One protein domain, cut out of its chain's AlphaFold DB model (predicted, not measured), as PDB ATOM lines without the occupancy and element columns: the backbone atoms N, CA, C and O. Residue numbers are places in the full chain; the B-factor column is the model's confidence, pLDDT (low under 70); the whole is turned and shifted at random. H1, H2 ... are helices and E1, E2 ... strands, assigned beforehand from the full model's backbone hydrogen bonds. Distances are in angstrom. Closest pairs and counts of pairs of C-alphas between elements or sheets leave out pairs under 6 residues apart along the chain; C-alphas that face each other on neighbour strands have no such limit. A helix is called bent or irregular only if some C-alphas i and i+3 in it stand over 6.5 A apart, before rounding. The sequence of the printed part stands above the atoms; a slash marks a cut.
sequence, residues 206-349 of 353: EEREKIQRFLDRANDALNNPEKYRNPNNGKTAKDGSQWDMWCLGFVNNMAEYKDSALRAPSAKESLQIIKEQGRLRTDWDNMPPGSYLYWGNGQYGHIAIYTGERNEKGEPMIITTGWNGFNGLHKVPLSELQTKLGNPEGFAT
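This is residues 206 to 349 of the 353 residues of an uncharacterized protein of bacterium (UniProt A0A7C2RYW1). A strongly twisted sheet of five strands makes the middle of the domain, with H1, H2 and H4 covering one face and H5 packed on the other. The longest helix, H1, crosses the sheet over E2 and E4, H2 runs along E2, and H4 crosses the other end over E1 and E5. The printed part has 144 residues, with five named helices and five named strands in the chain order H1 H2 H3 H4 E1 E2 E3 E4 H5 E5; the sheet's order is E4, E3, E2, E1, E5, all antiparallel. The class is mixed, helices and strands. The whole is compact and rounded, with a radius of gyration of the C-alphas of 13.9 A and spans of 36 by 36 by 36 A.

The sheet holds E1, residues 292 to 295; E2, residues 302 to 310, 21.0 A long; E3, residues 316 to 321, 16.3 A; E4, residues 329 to 333, 13.5 A; and E5, residues 346 to 348, which ends at C-alpha 348 (14.392, -0.213, 11.154). H1, residues 206 to 223, begins at C-alpha 206 (27.339, 11.963, 15.010) and is 27.0 A long; it is only just irregular, with C-alphas 206 and 209 6.6 A apart. H2 is residues 247 to 254, H3 residues 260 to 263, H4 residues 267 to 276, 14.1 A, and H5 residues 334 to 341.

E1, E2, E3 and E4 form a meander, each strand the antiparallel neighbour of the one before. E2 bends by 69 degrees at residue 307. N 304 and O 293 of E2 and E1 are 3.0 A apart, N 305 and O 319 of E2 and E3 2.9 A, N 318 and O 332 of E3 and E4 2.8 A, and N 292 and O 348 of E1 and E5 2.9 A, each within hydrogen-bond range. There are three layers, helices on both faces of the sheet: H1, H2 and H4 on one face, at heights over the sheet of 10.0, 8.1 and 9.1 A, and H5 on the opposite face at 8.9 A. H1 touches H2 with residues 214 to 218 alone, at a steep tilt of 61 degrees; the closest C-alphas, of Arg 217 and Met 254, are 5.7 A apart. H3, not on the sheet, touches H2 and H4; the C-alphas of Ala 261 and Ser 270, the closest of H3 and H4, are 5.3 A apart. H1 and H4 are apart. In H2, H4 and H5 every O i to N i+4 pair is within hydrogen-bond range, in H1 13 of 14; H3 is too short for such a pair.

The C-alphas farthest apart, of Glu 206 and Gly 325, are 40.1 A apart. The printed part has no cut. The links H1 to H2 and H4 to E1 are long, with 23 and 15 residues. The mean pLDDT of the printed part is 95.0, and no printed residue is under 70.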
ATOM      1  N   GLU A 206      26.356  12.746  15.762       86.75
ATOM      2  CA  GLU A 206      27.339  11.963  15.010       86.75
ATOM      3  C   GLU A 206      26.735  10.982  13.986       86.75
ATOM      4  O   GLU A 206      27.431  10.534  13.073       86.75
ATOM      5  N   GLU A 207      25.439  10.670  14.093       91.75
ATOM      6  CA  GLU A 207      24.693   9.897  13.092       91.75
ATOM      7  C   GLU A 207      23.916  10.793  12.113       91.75
ATOM      8  O   GLU A 207      23.654  10.374  10.985       91.75
ATOM      9  N   ARG A 208      23.585  12.040  12.484       92.81
ATOM     10  CA  ARG A 208      22.780  12.948  11.638       92.81
ATOM     11  C   ARG A 208      23.406  13.189  10.270       92.81
ATOM     12  O   ARG A 208      22.699  13.115   9.274       92.81
ATOM     13  N   GLU A 209      24.715  13.430  10.199       92.81
ATOM     14  CA  GLU A 209      25.414  13.624   8.919       92.81
ATOM     15  C   GLU A 209      25.341  12.370   8.033       92.81
ATOM     16  O   GLU A 209      25.117  12.462   6.827       92.81
ATOM     17  N   LYS A 210      25.458  11.180   8.634       95.00
ATOM     18  CA  LYS A 210      25.410   9.893   7.927       95.00
ATOM     19  C   LYS A 210      24.012   9.621   7.368       95.00
ATOM     20  O   LYS A 210      23.885   9.238   6.207       95.00
ATOM     21  N   ILE A 211      22.971   9.864   8.169       96.44
ATOM     22  CA  ILE A 211      21.566   9.729   7.756       96.44
ATOM     23  C   ILE A 211      21.198  10.783   6.703       96.44
ATOM     24  O   ILE A 211      20.555  10.435   5.714       96.44
ATOM     25  N   GLN A 212      21.642  12.036   6.860       95.00
ATOM     26  CA  GLN A 212      21.450  13.081   5.850       95.00
ATOM     27  C   GLN A 212      22.087  12.655   4.527       95.00
ATOM     28  O   GLN A 212      21.398  12.589   3.520       95.00
ATOM     29  N   ARG A 213      23.359  12.237   4.536       95.94
ATOM     30  CA  ARG A 213      24.080  11.801   3.332       95.94
ATOM     31  C   ARG A 213      23.461  10.563   2.669       95.94
ATOM     32  O   ARG A 213      23.480  10.456   1.445       95.94
ATOM     33  N   PHE A 214      22.874   9.649   3.443       97.75
ATOM     34  CA  PHE A 214      22.079   8.528   2.928       97.75
ATOM     35  C   PHE A 214      20.793   8.999   2.222       97.75
ATOM     36  O   PHE A 214      20.488   8.543   1.117       97.75
ATOM     37  N   LEU A 215      20.068   9.946   2.822       97.69
ATOM     38  CA  LEU A 215      18.863  10.549   2.248       97.69
ATOM     39  C   LEU A 215      19.170  11.424   1.023       97.69
ATOM     40  O   LEU A 215      18.418  11.386   0.050       97.69
ATOM     41  N   ASP A 216      20.285  12.151   1.029       96.81
ATOM     42  CA  ASP A 216      20.767  12.949  -0.100       96.81
ATOM     43  C   ASP A 216      21.089  12.044  -1.293       96.81
ATOM     44  O   ASP A 216      20.662  12.329  -2.408       96.81
ATOM     45  N   ARG A 217      21.767  10.908  -1.061       97.81
ATOM     46  CA  ARG A 217      22.020   9.887  -2.092       97.81
ATOM     47  C   ARG A 217      20.721   9.297  -2.638       97.81
ATOM     48  O   ARG A 217      20.573   9.211  -3.852       97.81
ATOM     49  N   ALA A 218      19.764   8.948  -1.775       97.88
ATOM     50  CA  ALA A 218      18.472   8.413  -2.205       97.88
ATOM     51  C   ALA A 218      17.666   9.418  -3.051       97.88
ATOM     52  O   ALA A 218      17.079   9.038  -4.065       97.88
ATOM     53  N   ASN A 219      17.668  10.704  -2.682       97.50
ATOM     54  CA  ASN A 219      17.021  11.758  -3.465       97.50
ATOM     55  C   ASN A 219      17.802  12.099  -4.748       97.50
ATOM     56  O   ASN A 219      17.183  12.333  -5.783       97.50
ATOM     57  N   ASP A 220      19.136  12.096  -4.741       97.75
ATOM     58  CA  ASP A 220      19.929  12.299  -5.960       97.75
ATOM     59  C   ASP A 220      19.761  11.139  -6.948       97.75
ATOM     60  O   ASP A 220      19.655  11.375  -8.147       97.75
ATOM     61  N   ALA A 221      19.652   9.899  -6.462       96.81
ATOM     62  CA  ALA A 221      19.350   8.738  -7.293       96.81
ATOM     63  C   ALA A 221      17.928   8.778  -7.871       96.81
ATOM     64  O   ALA A 221      17.740   8.386  -9.015       96.81
ATOM     65  N   LEU A 222      16.943   9.294  -7.128       96.56
ATOM     66  CA  LEU A 222      15.590   9.531  -7.645       96.56
ATOM     67  C   LEU A 222      15.576  10.576  -8.779       96.56
ATOM     68  O   LEU A 222      14.860  10.401  -9.759       96.56
ATOM     69  N   ASN A 223      16.351  11.658  -8.648       97.00
ATOM     70  CA  ASN A 223      16.348  12.775  -9.604       97.00
ATOM     71  C   ASN A 223      17.345  12.614 -10.770       97.00
ATOM     72  O   ASN A 223      17.161  13.233 -11.813       97.00
ATOM     73  N   ASN A 224      18.407  11.822 -10.593       96.62
ATOM     74  CA  ASN A 224      19.483  11.599 -11.566       96.62
ATOM     75  C   ASN A 224      19.907  10.108 -11.579       96.62
ATOM     76  O   ASN A 224      21.061   9.776 -11.261       96.62
ATOM     77  N   PRO A 225      18.984   9.169 -11.866       94.69
ATOM     78  CA  PRO A 225      19.213   7.736 -11.681       94.69
ATOM     79  C   PRO A 225      20.383   7.190 -12.500       94.69
ATOM     80  O   PRO A 225      21.054   6.261 -12.050       94.69
ATOM     81  N   GLU A 226      20.695   7.764 -13.663       93.81
ATOM     82  CA  GLU A 226      21.789   7.301 -14.521       93.81
ATOM     83  C   GLU A 226      23.189   7.474 -13.907       93.81
ATOM     84  O   GLU A 226      24.115   6.779 -14.329       93.81
ATOM     85  N   LYS A 227      23.345   8.311 -12.868       95.62
ATOM     86  CA  LYS A 227      24.570   8.372 -12.045       95.62
ATOM     87  C   LYS A 227      24.823   7.069 -11.272       95.62
ATOM     88  O   LYS A 227      25.970   6.740 -10.970       95.62
ATOM     89  N   TYR A 228      23.765   6.332 -10.930       95.19
ATOM     90  CA  TYR A 228      23.804   5.215  -9.986       95.19
ATOM     91  C   TYR A 228      23.697   3.872 -10.711       95.19
ATOM     92  O   TYR A 228      22.610   3.345 -10.963       95.19
ATOM     93  N   ARG A 229      24.859   3.290 -11.026       93.44
ATOM     94  CA  ARG A 229      24.961   1.939 -11.594       93.44
ATOM     95  C   ARG A 229      24.533   0.887 -10.572       93.44
ATOM     96  O   ARG A 229      25.120   0.799  -9.492       93.44
ATOM     97  N   ASN A 230      23.580   0.038 -10.950       93.62
ATOM     98  CA  ASN A 230      23.213  -1.126 -10.152       93.62
ATOM     99  C   ASN A 230      24.374  -2.149 -10.177       93.62
ATOM    100  O   ASN A 230      24.796  -2.561 -11.262       93.62
ATOM    101  N   PRO A 231      24.925  -2.568  -9.019       87.19
ATOM    102  CA  PRO A 231      26.055  -3.495  -8.967       87.19
ATOM    103  C   PRO A 231      25.660  -4.943  -9.304       87.19
ATOM    104  O   PRO A 231      26.488  -5.679  -9.832       87.19
ATOM    105  N   ASN A 232      24.415  -5.344  -9.030       86.75
ATOM    106  CA  ASN A 232      23.908  -6.706  -9.202       86.75
ATOM    107  C   ASN A 232      23.696  -7.081 -10.676       86.75
ATOM    108  O   ASN A 232      23.945  -8.219 -11.059       86.75
ATOM    109  N   ASN A 233      23.235  -6.132 -11.501       88.06
ATOM    110  CA  ASN A 233      22.970  -6.350 -12.933       88.06
ATOM    111  C   ASN A 233      23.879  -5.531 -13.873       88.06
ATOM    112  O   ASN A 233      23.875  -5.744 -15.084       88.06
ATOM    113  N   GLY A 234      24.659  -4.598 -13.323       89.94
ATOM    114  CA  GLY A 234      25.649  -3.803 -14.040       89.94
ATOM    115  C   GLY A 234      25.116  -2.648 -14.896       89.94
ATOM    116  O   GLY A 234      25.916  -2.044 -15.615       89.94
ATOM    117  N   LYS A 235      23.814  -2.337 -14.838       90.06
ATOM    118  CA  LYS A 235      23.137  -1.349 -15.696       90.06
ATOM    119  C   LYS A 235      23.018   0.038 -15.048       90.06
ATOM    120  O   LYS A 235      23.079   0.185 -13.827       90.06
ATOM    121  N   THR A 236      22.768   1.039 -15.887       93.44
ATOM    122  CA  THR A 236      22.232   2.369 -15.551       93.44
ATOM    123  C   THR A 236      21.032   2.651 -16.458       93.44
ATOM    124  O   THR A 236      20.987   2.151 -17.583       93.44
ATOM    125  N   ALA A 237      20.064   3.437 -15.988       87.50
ATOM    126  CA  ALA A 237      18.938   3.916 -16.787       87.50
ATOM    127  C   ALA A 237      18.481   5.302 -16.294       87.50
ATOM    128  O   ALA A 237      18.749   5.672 -15.152       87.50
ATOM    129  N   LYS A 238      17.814   6.069 -17.168       90.50
ATOM    130  CA  LYS A 238      17.351   7.450 -16.902       90.50
ATOM    131  C   LYS A 238      16.011   7.539 -16.159       90.50
ATOM    132  O   LYS A 238      15.598   8.618 -15.764       90.50
ATOM    133  N   ASP A 239      15.330   6.412 -16.004       86.06
ATOM    134  CA  ASP A 239      14.044   6.242 -15.320       86.06
ATOM    135  C   ASP A 239      14.190   5.499 -13.977       86.06
ATOM    136  O   ASP A 239      13.216   5.304 -13.254       86.06
ATOM    137  N   GLY A 240      15.405   5.058 -13.635       93.75
ATOM    138  CA  GLY A 240      15.661   4.220 -12.465       93.75
ATOM    139  C   GLY A 240      15.397   2.726 -12.675       93.75
ATOM    140  O   GLY A 240      15.620   1.954 -11.743       93.75
ATOM    141  N   SER A 241      14.980   2.284 -13.870       95.12
ATOM    142  CA  SER A 241      14.626   0.880 -14.156       95.12
ATOM    143  C   SER A 241      15.791  -0.106 -14.009       95.12
ATOM    144  O   SER A 241      15.577  -1.313 -13.882       95.12
ATOM    145  N   GLN A 242      17.045   0.364 -13.914       94.94
ATOM    146  CA  GLN A 242      18.152  -0.505 -13.505       94.94
ATOM    147  C   GLN A 242      17.953  -1.090 -12.099       94.94
ATOM    148  O   GLN A 242      18.597  -2.088 -11.779       94.94
ATOM    149  N   TRP A 243      17.097  -0.494 -11.266       96.06
ATOM    150  CA  TRP A 243      16.778  -0.937  -9.909       96.06
ATOM    151  C   TRP A 243      15.509  -1.794  -9.809       96.06
ATOM    152  O   TRP A 243      15.205  -2.275  -8.717       96.06
ATOM    153  N   ASP A 244      14.801  -2.045 -10.913       94.31
ATOM    154  CA  ASP A 244      13.599  -2.887 -10.915       94.31
ATOM    155  C   ASP A 244      13.916  -4.305 -10.426       94.31
ATOM    156  O   ASP A 244      14.876  -4.928 -10.882       94.31
ATOM    157  N   MET A 245      13.112  -4.814  -9.488       92.31
ATOM    158  CA  MET A 245      13.348  -6.074  -8.756       92.31
ATOM    159  C   MET A 245      14.622  -6.103  -7.878       92.31
ATOM    160  O   MET A 245      14.910  -7.128  -7.263       92.31
ATOM    161  N   TRP A 246      15.370  -4.999  -7.756       95.12
ATOM    162  CA  TRP A 246      16.609  -4.889  -6.966       95.12
ATOM    163  C   TRP A 246      16.470  -3.926  -5.777       95.12
ATOM    164  O   TRP A 246      17.402  -3.185  -5.459       95.12
ATOM    165  N   CYS A 247      15.324  -3.956  -5.092       97.62
ATOM    166  CA  CYS A 247      15.006  -3.083  -3.957       97.62
ATOM    167  C   CYS A 247      16.098  -3.067  -2.876       97.62
ATOM    168  O   CYS A 247      16.586  -1.999  -2.505       97.62
ATOM    169  N   LEU A 248      16.571  -4.240  -2.442       98.06
ATOM    170  CA  LEU A 248      17.670  -4.321  -1.477       98.06
ATOM    171  C   LEU A 248      18.984  -3.782  -2.052       98.06
ATOM    172  O   LEU A 248      19.689  -3.052  -1.363       98.06
ATOM    173  N   GLY A 249      19.293  -4.081  -3.318       97.44
ATOM    174  CA  GLY A 249      20.487  -3.571  -3.997       97.44
ATOM    175  C   GLY A 249      20.523  -2.041  -4.047       97.44
ATOM    176  O   GLY A 249      21.577  -1.449  -3.812       97.44
ATOM    177  N   PHE A 250      19.374  -1.401  -4.276       98.50
ATOM    178  CA  PHE A 250      19.223   0.055  -4.231       98.50
ATOM    179  C   PHE A 250      19.481   0.607  -2.827       98.50
ATOM    180  O   PHE A 250      20.378   1.433  -2.661       98.50
ATOM    181  N   VAL A 251      18.762   0.123  -1.806       98.62
ATOM    182  CA  VAL A 251      18.915   0.623  -0.424       98.62
ATOM    183  C   VAL A 251      20.342   0.398   0.091       98.62
ATOM    184  O   VAL A 251      20.924   1.294   0.696       98.62
ATOM    185  N   ASN A 252      20.949  -0.749  -0.229       98.38
ATOM    186  CA  ASN A 252      22.334  -1.087   0.105       98.38
ATOM    187  C   ASN A 252      23.356  -0.171  -0.600       98.38
ATOM    188  O   ASN A 252      24.330   0.259   0.015       98.38
ATOM    189  N   ASN A 253      23.117   0.195  -1.867       97.38
ATOM    190  CA  ASN A 253      23.946   1.158  -2.595       97.38
ATOM    191  C   ASN A 253      23.799   2.579  -2.025       97.38
ATOM    192  O   ASN A 253      24.806   3.264  -1.837       97.38
ATOM    193  N   MET A 254      22.579   3.015  -1.687       98.00
ATOM    194  CA  MET A 254      22.358   4.312  -1.035       98.00
ATOM    195  C   MET A 254      23.062   4.364   0.327       98.00
ATOM    196  O   MET A 254      23.762   5.335   0.600       98.00
ATOM    197  N   ALA A 255      22.973   3.290   1.121       97.38
ATOM    198  CA  ALA A 255      23.654   3.102   2.410       97.38
ATOM    199  C   ALA A 255      25.161   2.771   2.299       97.38
ATOM    200  O   ALA A 255      25.799   2.457   3.306       97.38
ATOM    201  N   GLU A 256      25.729   2.808   1.088       95.69
ATOM    202  CA  GLU A 256      27.152   2.568   0.791       95.69
ATOM    203  C   GLU A 256      27.709   1.276   1.405       95.69
ATOM    204  O   GLU A 256      28.861   1.205   1.831       95.69
ATOM    205  N   TYR A 257      26.882   0.230   1.428       94.38
ATOM    206  CA  TYR A 257      27.217  -1.108   1.919       94.38
ATOM    207  C   TYR A 257      27.631  -1.175   3.395       94.38
ATOM    208  O   TYR A 257      28.178  -2.194   3.833       94.38
ATOM    209  N   LYS A 258      27.369  -0.121   4.177       94.88
ATOM    210  CA  LYS A 258      27.777  -0.024   5.583       94.88
ATOM    211  C   LYS A 258      26.987  -0.948   6.504       94.88
ATOM    212  O   LYS A 258      27.580  -1.697   7.276       94.88
ATOM    213  N   ASP A 259      25.662  -0.940   6.386       96.62
ATOM    214  CA  ASP A 259      24.796  -1.772   7.218       96.62
ATOM    215  C   ASP A 259      24.908  -3.242   6.798       96.62
ATOM    216  O   ASP A 259      24.534  -3.621   5.686       96.62
ATOM    217  N   SER A 260      25.426  -4.091   7.687       95.31
ATOM    218  CA  SER A 260      25.657  -5.505   7.383       95.31
ATOM    219  C   SER A 260      24.371  -6.272   7.073       95.31
ATOM    220  O   SER A 260      24.422  -7.219   6.291       95.31
ATOM    221  N   ALA A 261      23.220  -5.841   7.607       95.62
ATOM    222  CA  ALA A 261      21.930  -6.464   7.311       95.62
ATOM    223  C   ALA A 261      21.534  -6.314   5.831       95.62
ATOM    224  O   ALA A 261      20.946  -7.228   5.261       95.62
ATOM    225  N   LEU A 262      21.938  -5.218   5.175       97.19
ATOM    226  CA  LEU A 262      21.609  -4.968   3.769       97.19
ATOM    227  C   LEU A 262      22.437  -5.806   2.781       97.19
ATOM    228  O   LEU A 262      22.141  -5.821   1.588       97.19
ATOM    229  N   ARG A 263      23.465  -6.521   3.258       93.62
ATOM    230  CA  ARG A 263      24.295  -7.435   2.451       93.62
ATOM    231  C   ARG A 263      23.660  -8.823   2.261       93.62
ATOM    232  O   ARG A 263      24.309  -9.713   1.718       93.62
ATOM    233  N   ALA A 264      22.423  -9.009   2.722       93.44
ATOM    234  CA  ALA A 264      21.650 -10.230   2.540       93.44
ATOM    235  C   ALA A 264      21.298 -10.497   1.054       93.44
ATOM    236  O   ALA A 264      21.350  -9.572   0.239       93.44
ATOM    237  N   PRO A 265      20.907 -11.733   0.678       89.88
ATOM    238  CA  PRO A 265      20.520 -12.060  -0.699       89.88
ATOM    239  C   PRO A 265      19.263 -11.322  -1.185       89.88
ATOM    240  O   PRO A 265      19.210 -10.903  -2.341       89.88
ATOM    241  N   SER A 266      18.263 -11.133  -0.319       95.69
ATOM    242  CA  SER A 266      17.045 -10.377  -0.619       95.69
ATOM    243  C   SER A 266      16.479  -9.630   0.594       95.69
ATOM    244  O   SER A 266      16.933  -9.794   1.732       95.69
ATOM    245  N   ALA A 267      15.472  -8.781   0.357       97.62
ATOM    246  CA  ALA A 267      14.837  -7.975   1.397       97.62
ATOM    247  C   ALA A 267      14.200  -8.833   2.507       97.62
ATOM    248  O   ALA A 267      14.172  -8.402   3.659       97.62
ATOM    249  N   LYS A 268      13.766 -10.063   2.193       97.81
ATOM    250  CA  LYS A 268      13.281 -11.045   3.173       97.81
ATOM    251  C   LYS A 268      14.373 -11.505   4.141       97.81
ATOM    252  O   LYS A 268      14.154 -11.467   5.350       97.81
ATOM    253  N   GLU A 269      15.544 -11.914   3.652       97.62
ATOM    254  CA  GLU A 269      16.640 -12.314   4.547       97.62
ATOM    255  C   GLU A 269      17.199 -11.100   5.308       97.62
ATOM    256  O   GLU A 269      17.521 -11.213   6.487       97.62
ATOM    257  N   SER A 270      17.227  -9.916   4.682       98.38
ATOM    258  CA  SER A 270      17.568  -8.654   5.358       98.38
ATOM    259  C   SER A 270      16.606  -8.363   6.518       98.38
ATOM    260  O   SER A 270      17.048  -8.065   7.627       98.38
ATOM    261  N   LEU A 271      15.292  -8.518   6.307       98.56
ATOM    262  CA  LEU A 271      14.273  -8.406   7.355       98.56
ATOM    263  C   LEU A 271      14.486  -9.434   8.477       98.56
ATOM    264  O   LEU A 271      14.350  -9.085   9.649       98.56
ATOM    265  N   GLN A 272      14.841 -10.677   8.148       98.06
ATOM    266  CA  GLN A 272      15.125 -11.703   9.153       98.06
ATOM    267  C   GLN A 272      16.341 -11.329  10.017       98.06
ATOM    268  O   GLN A 272      16.242 -11.352  11.242       98.06
ATOM    269  N   ILE A 273      17.433 -10.852   9.412       98.06
ATOM    270  CA  ILE A 273      18.607 -10.346  10.143       98.06
ATOM    271  C   ILE A 273      18.240  -9.121  11.005       98.06
ATOM    272  O   ILE A 273      18.718  -8.974  12.129       98.06
ATOM    273  N   ILE A 274      17.366  -8.234  10.518       98.50
ATOM    274  CA  ILE A 274      16.857  -7.079  11.277       98.50
ATOM    275  C   ILE A 274      16.004  -7.512  12.486       98.50
ATOM    276  O   ILE A 274      16.112  -6.895  13.550       98.50
ATOM    277  N   LYS A 275      15.210  -8.586  12.365       98.25
ATOM    278  CA  LYS A 275      14.472  -9.206  13.481       98.25
ATOM    279  C   LYS A 275      15.426  -9.832  14.503       98.25
ATOM    280  O   LYS A 275      15.313  -9.538  15.688       98.25
ATOM    281  N   GLU A 276      16.399 -10.621  14.052       98.00
ATOM    282  CA  GLU A 276      17.408 -11.277  14.903       98.00
ATOM    283  C   GLU A 276      18.300 -10.275  15.651       98.00
ATOM    284  O   GLU A 276      18.654 -10.495  16.806       98.00
ATOM    285  N   GLN A 277      18.610  -9.128  15.036       97.06
ATOM    286  CA  GLN A 277      19.316  -8.020  15.690       97.06
ATOM    287  C   GLN A 277      18.434  -7.198  16.654       97.06
ATOM    288  O   GLN A 277      18.924  -6.212  17.209       97.06
ATOM    289  N   GLY A 278      17.148  -7.530  16.825       97.56
ATOM    290  CA  GLY A 278      16.208  -6.775  17.664       97.56
ATOM    291  C   GLY A 278      15.918  -5.355  17.158       97.56
ATOM    292  O   GLY A 278      15.593  -4.475  17.949       97.56
ATOM    293  N   ARG A 279      16.088  -5.101  15.850       97.31
ATOM    294  CA  ARG A 279      16.013  -3.759  15.236       97.31
ATOM    295  C   ARG A 279      14.663  -3.430  14.601       97.31
ATOM    296  O   ARG A 279      14.444  -2.266  14.269       97.31
ATOM    297  N   LEU A 280      13.800  -4.424  14.382       98.31
ATOM    298  CA  LEU A 280      12.486  -4.201  13.778       98.31
ATOM    299  C   LEU A 280      11.554  -3.485  14.765       98.31
ATOM    300  O   LEU A 280      11.357  -3.945  15.889       98.31
ATOM    301  N   ARG A 281      10.961  -2.380  14.319       98.00
ATOM    302  CA  ARG A 281      10.010  -1.546  15.059       98.00
ATOM    303  C   ARG A 281       8.679  -1.442  14.321       98.00
ATOM    304  O   ARG A 281       8.625  -1.548  13.097       98.00
ATOM    305  N   THR A 282       7.611  -1.214  15.078       97.12
ATOM    306  CA  THR A 282       6.230  -1.082  14.579       97.12
ATOM    307  C   THR A 282       5.504   0.137  15.163       97.12
ATOM    308  O   THR A 282       4.317   0.331  14.910       97.12
ATOM    309  N   ASP A 283       6.200   0.993  15.916       94.62
ATOM    310  CA  ASP A 283       5.682   2.249  16.461       94.62
ATOM    311  C   ASP A 283       5.795   3.380  15.421       94.62
ATOM    312  O   ASP A 283       6.640   4.270  15.509       94.62
ATOM    313  N   TRP A 284       4.955   3.288  14.383       92.31
ATOM    314  CA  TRP A 284       5.021   4.071  13.138       92.31
ATOM    315  C   TRP A 284       5.065   5.595  13.312       92.31
ATOM    316  O   TRP A 284       5.712   6.276  12.516       92.31
ATOM    317  N   ASP A 285       4.429   6.139  14.350       89.81
ATOM    318  CA  ASP A 285       4.448   7.580  14.639       89.81
ATOM    319  C   ASP A 285       5.855   8.086  14.996       89.81
ATOM    320  O   ASP A 285       6.224   9.208  14.649       89.81
ATOM    321  N   ASN A 286       6.674   7.219  15.599       91.06
ATOM    322  CA  ASN A 286       8.055   7.483  15.997       91.06
ATOM    323  C   ASN A 286       9.076   6.989  14.952       91.06
ATOM    324  O   ASN A 286      10.241   6.757  15.300       91.06
ATOM    325  N   MET A 287       8.662   6.750  13.703       94.62
ATOM    326  CA  MET A 287       9.554   6.329  12.619       94.62
ATOM    327  C   MET A 287      10.455   7.502  12.188       94.62
ATOM    328  O   MET A 287       9.947   8.480  11.636       94.62
ATOM    329  N   PRO A 288      11.782   7.450  12.414       95.81
ATOM    330  CA  PRO A 288      12.672   8.556  12.071       95.81
ATOM    331  C   PRO A 288      13.028   8.557  10.572       95.81
ATOM    332  O   PRO A 288      13.004   7.494   9.939       95.81
ATOM    333  N   PRO A 289      13.413   9.708   9.987       97.12
ATOM    334  CA  PRO A 289      13.839   9.788   8.589       97.12
ATOM    335  C   PRO A 289      14.977   8.820   8.258       97.12
ATOM    336  O   PRO A 289      15.800   8.498   9.113       97.12
ATOM    337  N   GLY A 290      15.034   8.338   7.021       97.56
ATOM    338  CA  GLY A 290      16.018   7.346   6.588       97.56
ATOM    339  C   GLY A 290      15.738   5.924   7.082       97.56
ATOM    340  O   GLY A 290      16.514   5.026   6.776       97.56
ATOM    341  N   SER A 291      14.644   5.681   7.815       98.38
ATOM    342  CA  SER A 291      14.248   4.317   8.182       98.38
ATOM    343  C   SER A 291      14.014   3.448   6.947       98.38
ATOM    344  O   SER A 291      13.350   3.867   5.994       98.38
ATOM    345  N   TYR A 292      14.506   2.215   7.006       98.62
ATOM    346  CA  TYR A 292      14.137   1.161   6.070       98.62
ATOM    347  C   TYR A 292      12.748   0.637   6.441       98.62
ATOM    348  O   TYR A 292      12.537   0.281   7.598       98.62
ATOM    349  N   LEU A 293      11.824   0.550   5.487       98.56
ATOM    350  CA  LEU A 293      10.537  -0.137   5.640       98.56
ATOM    351  C   LEU A 293      10.619  -1.498   4.961       98.56
ATOM    352  O   LEU A 293      11.164  -1.585   3.862       98.56
ATOM    353  N   TYR A 294      10.058  -2.531   5.588       98.62
ATOM    354  CA  TYR A 294      10.160  -3.911   5.118       98.62
ATOM    355  C   TYR A 294       8.803  -4.588   4.916       98.62
ATOM    356  O   TYR A 294       7.915  -4.504   5.763       98.62
ATOM    357  N   TRP A 295       8.710  -5.371   3.844       98.00
ATOM    358  CA  TRP A 295       7.645  -6.334   3.574       98.00
ATOM    359  C   TRP A 295       8.292  -7.711   3.350       98.00
ATOM    360  O   TRP A 295       9.148  -7.838   2.478       98.00
ATOM    361  N   GLY A 296       7.934  -8.747   4.113       92.62
ATOM    362  CA  GLY A 296       8.482 -10.105   3.949       92.62
ATOM    363  C   GLY A 296       7.617 -11.049   3.106       92.62
ATOM    364  O   GLY A 296       7.939 -12.233   2.988       92.62
ATOM    365  N   ASN A 297       6.529 -10.557   2.509       87.06
ATOM    366  CA  ASN A 297       5.677 -11.330   1.604       87.06
ATOM    367  C   ASN A 297       6.312 -11.523   0.207       87.06
ATOM    368  O   ASN A 297       7.358 -10.966  -0.123       87.06
ATOM    369  N   GLY A 298       5.709 -12.389  -0.615       83.94
ATOM    370  CA  GLY A 298       6.292 -12.811  -1.895       83.94
ATOM    371  C   GLY A 298       7.552 -13.674  -1.726       83.94
ATOM    372  O   GLY A 298       7.829 -14.183  -0.638       83.94
ATOM    373  N   GLN A 299       8.320 -13.869  -2.803       86.56
ATOM    374  CA  GLN A 299       9.540 -14.690  -2.773       86.56
ATOM    375  C   GLN A 299      10.676 -13.980  -2.016       86.56
ATOM    376  O   GLN A 299      11.164 -14.510  -1.019       86.56
ATOM    377  N   TYR A 300      11.011 -12.759  -2.443       92.00
ATOM    378  CA  TYR A 300      12.204 -11.998  -2.042       92.00
ATOM    379  C   TYR A 300      11.943 -10.857  -1.037       92.00
ATOM    380  O   TYR A 300      12.882 -10.186  -0.607       92.00
ATOM    381  N   GLY A 301      10.682 -10.619  -0.661       95.75
ATOM    382  CA  GLY A 301      10.284  -9.435   0.102       95.75
ATOM    383  C   GLY A 301      10.423  -8.126  -0.684       95.75
ATOM    384  O   GLY A 301      10.770  -8.116  -1.866       95.75
ATOM    385  N   HIS A 302      10.186  -7.008  -0.000       98.06
ATOM    386  CA  HIS A 302      10.453  -5.656  -0.489       98.06
ATOM    387  C   HIS A 302      11.046  -4.774   0.614       98.06
ATOM    388  O   HIS A 302      10.785  -4.985   1.801       98.06
ATOM    389  N   ILE A 303      11.839  -3.778   0.218       98.75
ATOM    390  CA  ILE A 303      12.450  -2.789   1.114       98.75
ATOM    391  C   ILE A 303      12.422  -1.399   0.466       98.75
ATOM    392  O   ILE A 303      12.698  -1.255  -0.726       98.75
ATOM    393  N   ALA A 304      12.091  -0.376   1.253       98.69
ATOM    394  CA  ALA A 304      11.990   1.013   0.804       98.69
ATOM    395  C   ALA A 304      12.510   1.998   1.874       98.69
ATOM    396  O   ALA A 304      12.770   1.596   3.008       98.69
ATOM    397  N   ILE A 305      12.675   3.279   1.526       98.81
ATOM    398  CA  ILE A 305      13.288   4.310   2.387       98.81
ATOM    399  C   ILE A 305      12.264   5.398   2.724       98.81
ATOM    400  O   ILE A 305      11.787   6.082   1.822       98.81
ATOM    401  N   TYR A 306      11.962   5.634   4.002       98.31
ATOM    402  CA  TYR A 306      11.194   6.820   4.409       98.31
ATOM    403  C   TYR A 306      12.064   8.079   4.341       98.31
ATOM    404  O   TYR A 306      13.132   8.121   4.952       98.31
ATOM    405  N   THR A 307      11.621   9.125   3.633       97.00
ATOM    406  CA  THR A 307      12.455  10.328   3.450       97.00
ATOM    407  C   THR A 307      12.494  11.248   4.668       97.00
ATOM    408  O   THR A 307      13.383  12.087   4.766       97.00
ATOM    409  N   GLY A 308      11.548  11.103   5.602       94.50
ATOM    410  CA  GLY A 308      11.309  12.079   6.667       94.50
ATOM    411  C   GLY A 308      10.287  13.159   6.320       94.50
ATOM    412  O   GLY A 308       9.871  13.900   7.204       94.50
ATOM    413  N   GLU A 309       9.864  13.244   5.059       94.44
ATOM    414  CA  GLU A 309       8.798  14.148   4.629       94.44
ATOM    415  C   GLU A 309       7.428  13.476   4.751       94.44
ATOM    416  O   GLU A 309       7.286  12.255   4.632       94.44
ATOM    417  N   ARG A 310       6.393  14.299   4.909       93.19
ATOM    418  CA  ARG A 310       4.990  13.889   4.831       93.19
ATOM    419  C   ARG A 310       4.281  14.715   3.762       93.19
ATOM    420  O   ARG A 310       4.677  15.851   3.507       93.19
ATOM    421  N   ASN A 311       3.263  14.148   3.119       93.38
ATOM    422  CA  ASN A 311       2.427  14.892   2.173       93.38
ATOM    423  C   ASN A 311       1.429  15.821   2.898       93.38
ATOM    424  O   ASN A 311       1.373  15.859   4.127       93.38
ATOM    425  N   GLU A 312       0.599  16.537   2.136       91.62
ATOM    426  CA  GLU A 312      -0.431  17.462   2.647       91.62
ATOM    427  C   GLU A 312      -1.447  16.815   3.612       91.62
ATOM    428  O   GLU A 312      -2.063  17.509   4.417       91.62
ATOM    429  N   LYS A 313      -1.611  15.485   3.564       92.25
ATOM    430  CA  LYS A 313      -2.483  14.702   4.456       92.25
ATOM    431  C   LYS A 313      -1.745  14.145   5.683       92.25
ATOM    432  O   LYS A 313      -2.343  13.429   6.481       92.25
ATOM    433  N   GLY A 314      -0.448  14.423   5.822       91.38
ATOM    434  CA  GLY A 314       0.408  13.872   6.874       91.38
ATOM    435  C   GLY A 314       0.940  12.456   6.596       91.38
ATOM    436  O   GLY A 314       1.575  11.874   7.477       91.38
ATOM    437  N   GLU A 315       0.725  11.889   5.405       93.50
ATOM    438  CA  GLU A 315       1.170  10.527   5.071       93.50
ATOM    439  C   GLU A 315       2.694  10.488   4.824       93.50
ATOM    440  O   GLU A 315       3.197  11.343   4.090       93.50
ATOM    441  N   PRO A 316       3.445   9.516   5.387       96.06
ATOM    442  CA  PRO A 316       4.885   9.367   5.151       96.06
ATOM    443  C   PRO A 316       5.242   9.200   3.668       96.06
ATOM    444  O   PRO A 316       4.673   8.340   2.993       96.06
ATOM    445  N   MET A 317       6.220   9.968   3.179       97.69
ATOM    446  CA  MET A 317       6.751   9.842   1.817       97.69
ATOM    447  C   MET A 317       7.903   8.836   1.758       97.69
ATOM    448  O   MET A 317       8.884   8.936   2.498       97.69
ATOM    449  N   ILE A 318       7.788   7.867   0.853       98.31
ATOM    450  CA  ILE A 318       8.678   6.712   0.735       98.31
ATOM    451  C   ILE A 318       9.343   6.703  -0.646       98.31
ATOM    452  O   ILE A 318       8.648   6.749  -1.659       98.31
ATOM    453  N   ILE A 319      10.674   6.592  -0.695       98.56
ATOM    454  CA  ILE A 319      11.423   6.274  -1.919       98.56
ATOM    455  C   ILE A 319      11.498   4.752  -2.075       98.56
ATOM    456  O   ILE A 319      11.934   4.047  -1.163       98.56
ATOM    457  N   THR A 320      11.097   4.249  -3.241       98.12
ATOM    458  CA  THR A 320      11.064   2.821  -3.585       98.12
ATOM    459  C   THR A 320      11.669   2.563  -4.964       98.12
ATOM    460  O   THR A 320      11.656   3.434  -5.835       98.12
ATOM    461  N   THR A 321      12.139   1.334  -5.182       96.50
ATOM    462  CA  THR A 321      12.352   0.792  -6.530       96.50
ATOM    463  C   THR A 321      11.061   0.221  -7.101       96.50
ATOM    464  O   THR A 321      10.111  -0.058  -6.360       96.50
ATOM    465  N   GLY A 322      11.072  -0.001  -8.409       87.50
ATOM    466  CA  GLY A 322      10.000  -0.621  -9.157       87.50
ATOM    467  C   GLY A 322      10.040  -2.144  -9.225       87.50
ATOM    468  O   GLY A 322      10.934  -2.831  -8.713       87.50
ATOM    469  N   TRP A 323       9.011  -2.655  -9.889       85.94
ATOM    470  CA  TRP A 323       8.769  -4.051 -10.244       85.94
ATOM    471  C   TRP A 323       7.910  -4.084 -11.516       85.94
ATOM    472  O   TRP A 323       7.472  -3.039 -11.989       85.94
ATOM    473  N   ASN A 324       7.644  -5.267 -12.078       79.88
ATOM    474  CA  ASN A 324       6.879  -5.400 -13.325       79.88
ATOM    475  C   ASN A 324       5.507  -4.687 -13.255       79.88
ATOM    476  O   ASN A 324       4.648  -5.074 -12.461       79.88
ATOM    477  N   GLY A 325       5.311  -3.657 -14.087       82.06
ATOM    478  CA  GLY A 325       4.102  -2.818 -14.110       82.06
ATOM    479  C   GLY A 325       4.166  -1.564 -13.225       82.06
ATOM    480  O   GLY A 325       3.220  -0.783 -13.201       82.06
ATOM    481  N   PHE A 326       5.279  -1.349 -12.521       89.81
ATOM    482  CA  PHE A 326       5.580  -0.168 -11.707       89.81
ATOM    483  C   PHE A 326       7.085   0.157 -11.789       89.81
ATOM    484  O   PHE A 326       7.752   0.355 -10.780       89.81
ATOM    485  N   ASN A 327       7.640   0.125 -13.002       92.38
ATOM    486  CA  ASN A 327       9.075   0.246 -13.278       92.38
ATOM    487  C   ASN A 327       9.647   1.615 -12.852       92.38
ATOM    488  O   ASN A 327       8.961   2.628 -12.989       92.38
ATOM    489  N   GLY A 328      10.907   1.664 -12.411       94.69
ATOM    490  CA  GLY A 328      11.669   2.890 -12.138       94.69
ATOM    491  C   GLY A 328      11.998   3.152 -10.661       94.69
ATOM    492  O   GLY A 328      11.829   2.291  -9.798       94.69
ATOM    493  N   LEU A 329      12.477   4.361 -10.354       97.25
ATOM    494  CA  LEU A 329      12.548   4.877  -8.979       97.25
ATOM    495  C   LEU A 329      11.376   5.829  -8.718       97.25
ATOM    496  O   LEU A 329      11.109   6.721  -9.518       97.25
ATOM    497  N   HIS A 330      10.701   5.662  -7.579       97.31
ATOM    498  CA  HIS A 330       9.479   6.403  -7.241       97.31
ATOM    499  C   HIS A 330       9.547   6.996  -5.838       97.31
ATOM    500  O   HIS A 330      10.117   6.380  -4.937       97.31
ATOM    501  N   LYS A 331       8.903   8.152  -5.632       97.69
ATOM    502  CA  LYS A 331       8.657   8.755  -4.312       97.69
ATOM    503  C   LYS A 331       7.153   8.929  -4.110       97.69
ATOM    504  O   LYS A 331       6.547   9.819  -4.698       97.69
ATOM    505  N   VAL A 332       6.564   8.059  -3.295       97.50
ATOM    506  CA  VAL A 332       5.107   7.870  -3.153       97.50
ATOM    507  C   VAL A 332       4.686   7.882  -1.679       97.50
ATOM    508  O   VAL A 332       5.522   7.601  -0.815       97.50
ATOM    509  N   PRO A 333       3.423   8.204  -1.344       97.62
ATOM    510  CA  PRO A 333       2.930   8.048   0.021       97.62
ATOM    511  C   PRO A 333       2.885   6.564   0.416       97.62
ATOM    512  O   PRO A 333       2.617   5.689  -0.409       97.62
ATOM    513  N   LEU A 334       3.102   6.270   1.701       96.69
ATOM    514  CA  LEU A 334       3.088   4.902   2.233       96.69
ATOM    515  C   LEU A 334       1.787   4.135   1.915       96.69
ATOM    516  O   LEU A 334       1.838   2.937   1.643       96.69
ATOM    517  N   SER A 335       0.646   4.825   1.873       96.94
ATOM    518  CA  SER A 335      -0.668   4.258   1.538       96.94
ATOM    519  C   SER A 335      -0.754   3.690   0.116       96.94
ATOM    520  O   SER A 335      -1.430   2.682  -0.110       96.94
ATOM    521  N   GLU A 336      -0.017   4.255  -0.845       96.50
ATOM    522  CA  GLU A 336       0.090   3.694  -2.194       96.50
ATOM    523  C   GLU A 336       0.860   2.362  -2.185       96.50
ATOM    524  O   GLU A 336       0.437   1.398  -2.829       96.50
ATOM    525  N   LEU A 337       1.944   2.258  -1.406       95.75
ATOM    526  CA  LEU A 337       2.670   0.994  -1.238       95.75
ATOM    527  C   LEU A 337       1.833  -0.036  -0.478       95.75
ATOM    528  O   LEU A 337       1.789  -1.194  -0.886       95.75
ATOM    529  N   GLN A 338       1.099   0.381   0.556       95.56
ATOM    530  CA  GLN A 338       0.176  -0.492   1.289       95.56
ATOM    531  C   GLN A 338      -0.929  -1.062   0.390       95.56
ATOM    532  O   GLN A 338      -1.302  -2.223   0.537       95.56
ATOM    533  N   THR A 339      -1.399  -0.284  -0.589       95.25
ATOM    534  CA  THR A 339      -2.401  -0.724  -1.573       95.25
ATOM    535  C   THR A 339      -1.849  -1.794  -2.529       95.25
ATOM    536  O   THR A 339      -2.596  -2.673  -2.954       95.25
ATOM    537  N   LYS A 340      -0.550  -1.753  -2.863       91.56
ATOM    538  CA  LYS A 340       0.091  -2.680  -3.823       91.56
ATOM    539  C   LYS A 340       0.749  -3.902  -3.170       91.56
ATOM    540  O   LYS A 340       0.817  -4.954  -3.798       91.56
ATOM    541  N   LEU A 341       1.253  -3.757  -1.943       92.50
ATOM    542  CA  LEU A 341       2.097  -4.742  -1.252       92.50
ATOM    543  C   LEU A 341       1.494  -5.248   0.072       92.50
ATOM    544  O   LEU A 341       2.057  -6.150   0.691       92.50
ATOM    545  N   GLY A 342       0.369  -4.687   0.524       95.31
ATOM    546  CA  GLY A 342      -0.143  -4.886   1.881       95.31
ATOM    547  C   GLY A 342       0.649  -4.089   2.924       95.31
ATOM    548  O   GLY A 342       1.528  -3.292   2.598       95.31
ATOM    549  N   ASN A 343       0.339  -4.283   4.207       96.44
ATOM    550  CA  ASN A 343       1.044  -3.576   5.278       96.44
ATOM    551  C   ASN A 343       2.512  -4.029   5.392       96.44
ATOM    552  O   ASN A 343       2.764  -5.235   5.352       96.44
ATOM    553  N   PRO A 344       3.471  -3.100   5.582       97.44
ATOM    554  CA  PRO A 344       4.833  -3.463   5.962       97.44
ATOM    555  C   PRO A 344       4.845  -4.148   7.335       97.44
ATOM    556  O   PRO A 344       4.060  -3.812   8.223       97.44
ATOM    557  N   GLU A 345       5.771  -5.086   7.532       98.31
ATOM    558  CA  GLU A 345       5.945  -5.808   8.802       98.31
ATOM    559  C   GLU A 345       6.600  -4.949   9.891       98.31
ATOM    560  O   GLU A 345       6.498  -5.258  11.076       98.31
ATOM    561  N   GLY A 346       7.282  -3.877   9.491       98.31
ATOM    562  CA  GLY A 346       7.930  -2.935  10.391       98.31
ATOM    563  C   GLY A 346       8.944  -2.055   9.669       98.31
ATOM    564  O   GLY A 346       9.121  -2.135   8.448       98.31
ATOM    565  N   PHE A 347       9.628  -1.229  10.450       98.56
ATOM    566  CA  PHE A 347      10.739  -0.397  10.008       98.56
ATOM    567  C   PHE A 347      11.985  -0.622  10.869       98.56
ATOM    568  O   PHE A 347      11.906  -1.168  11.968       98.56
ATOM    569  N   ALA A 348      13.151  -0.200  10.384       98.25
ATOM    570  CA  ALA A 348      14.392  -0.213  11.154       98.25
ATOM    571  C   ALA A 348      15.264   1.003  10.828       98.25
ATOM    572  O   ALA A 348      15.336   1.442   9.680       98.25
ATOM    573  N   THR A 349      15.966   1.523  11.835       96.00
ATOM    574  CA  THR A 349      16.963   2.584  11.646       96.00
ATOM    575  C   THR A 349      18.227   2.042  10.966       96.00
ATOM    576  O   THR A 349      18.656   0.924  11.288       96.00
TER     577      THR A 349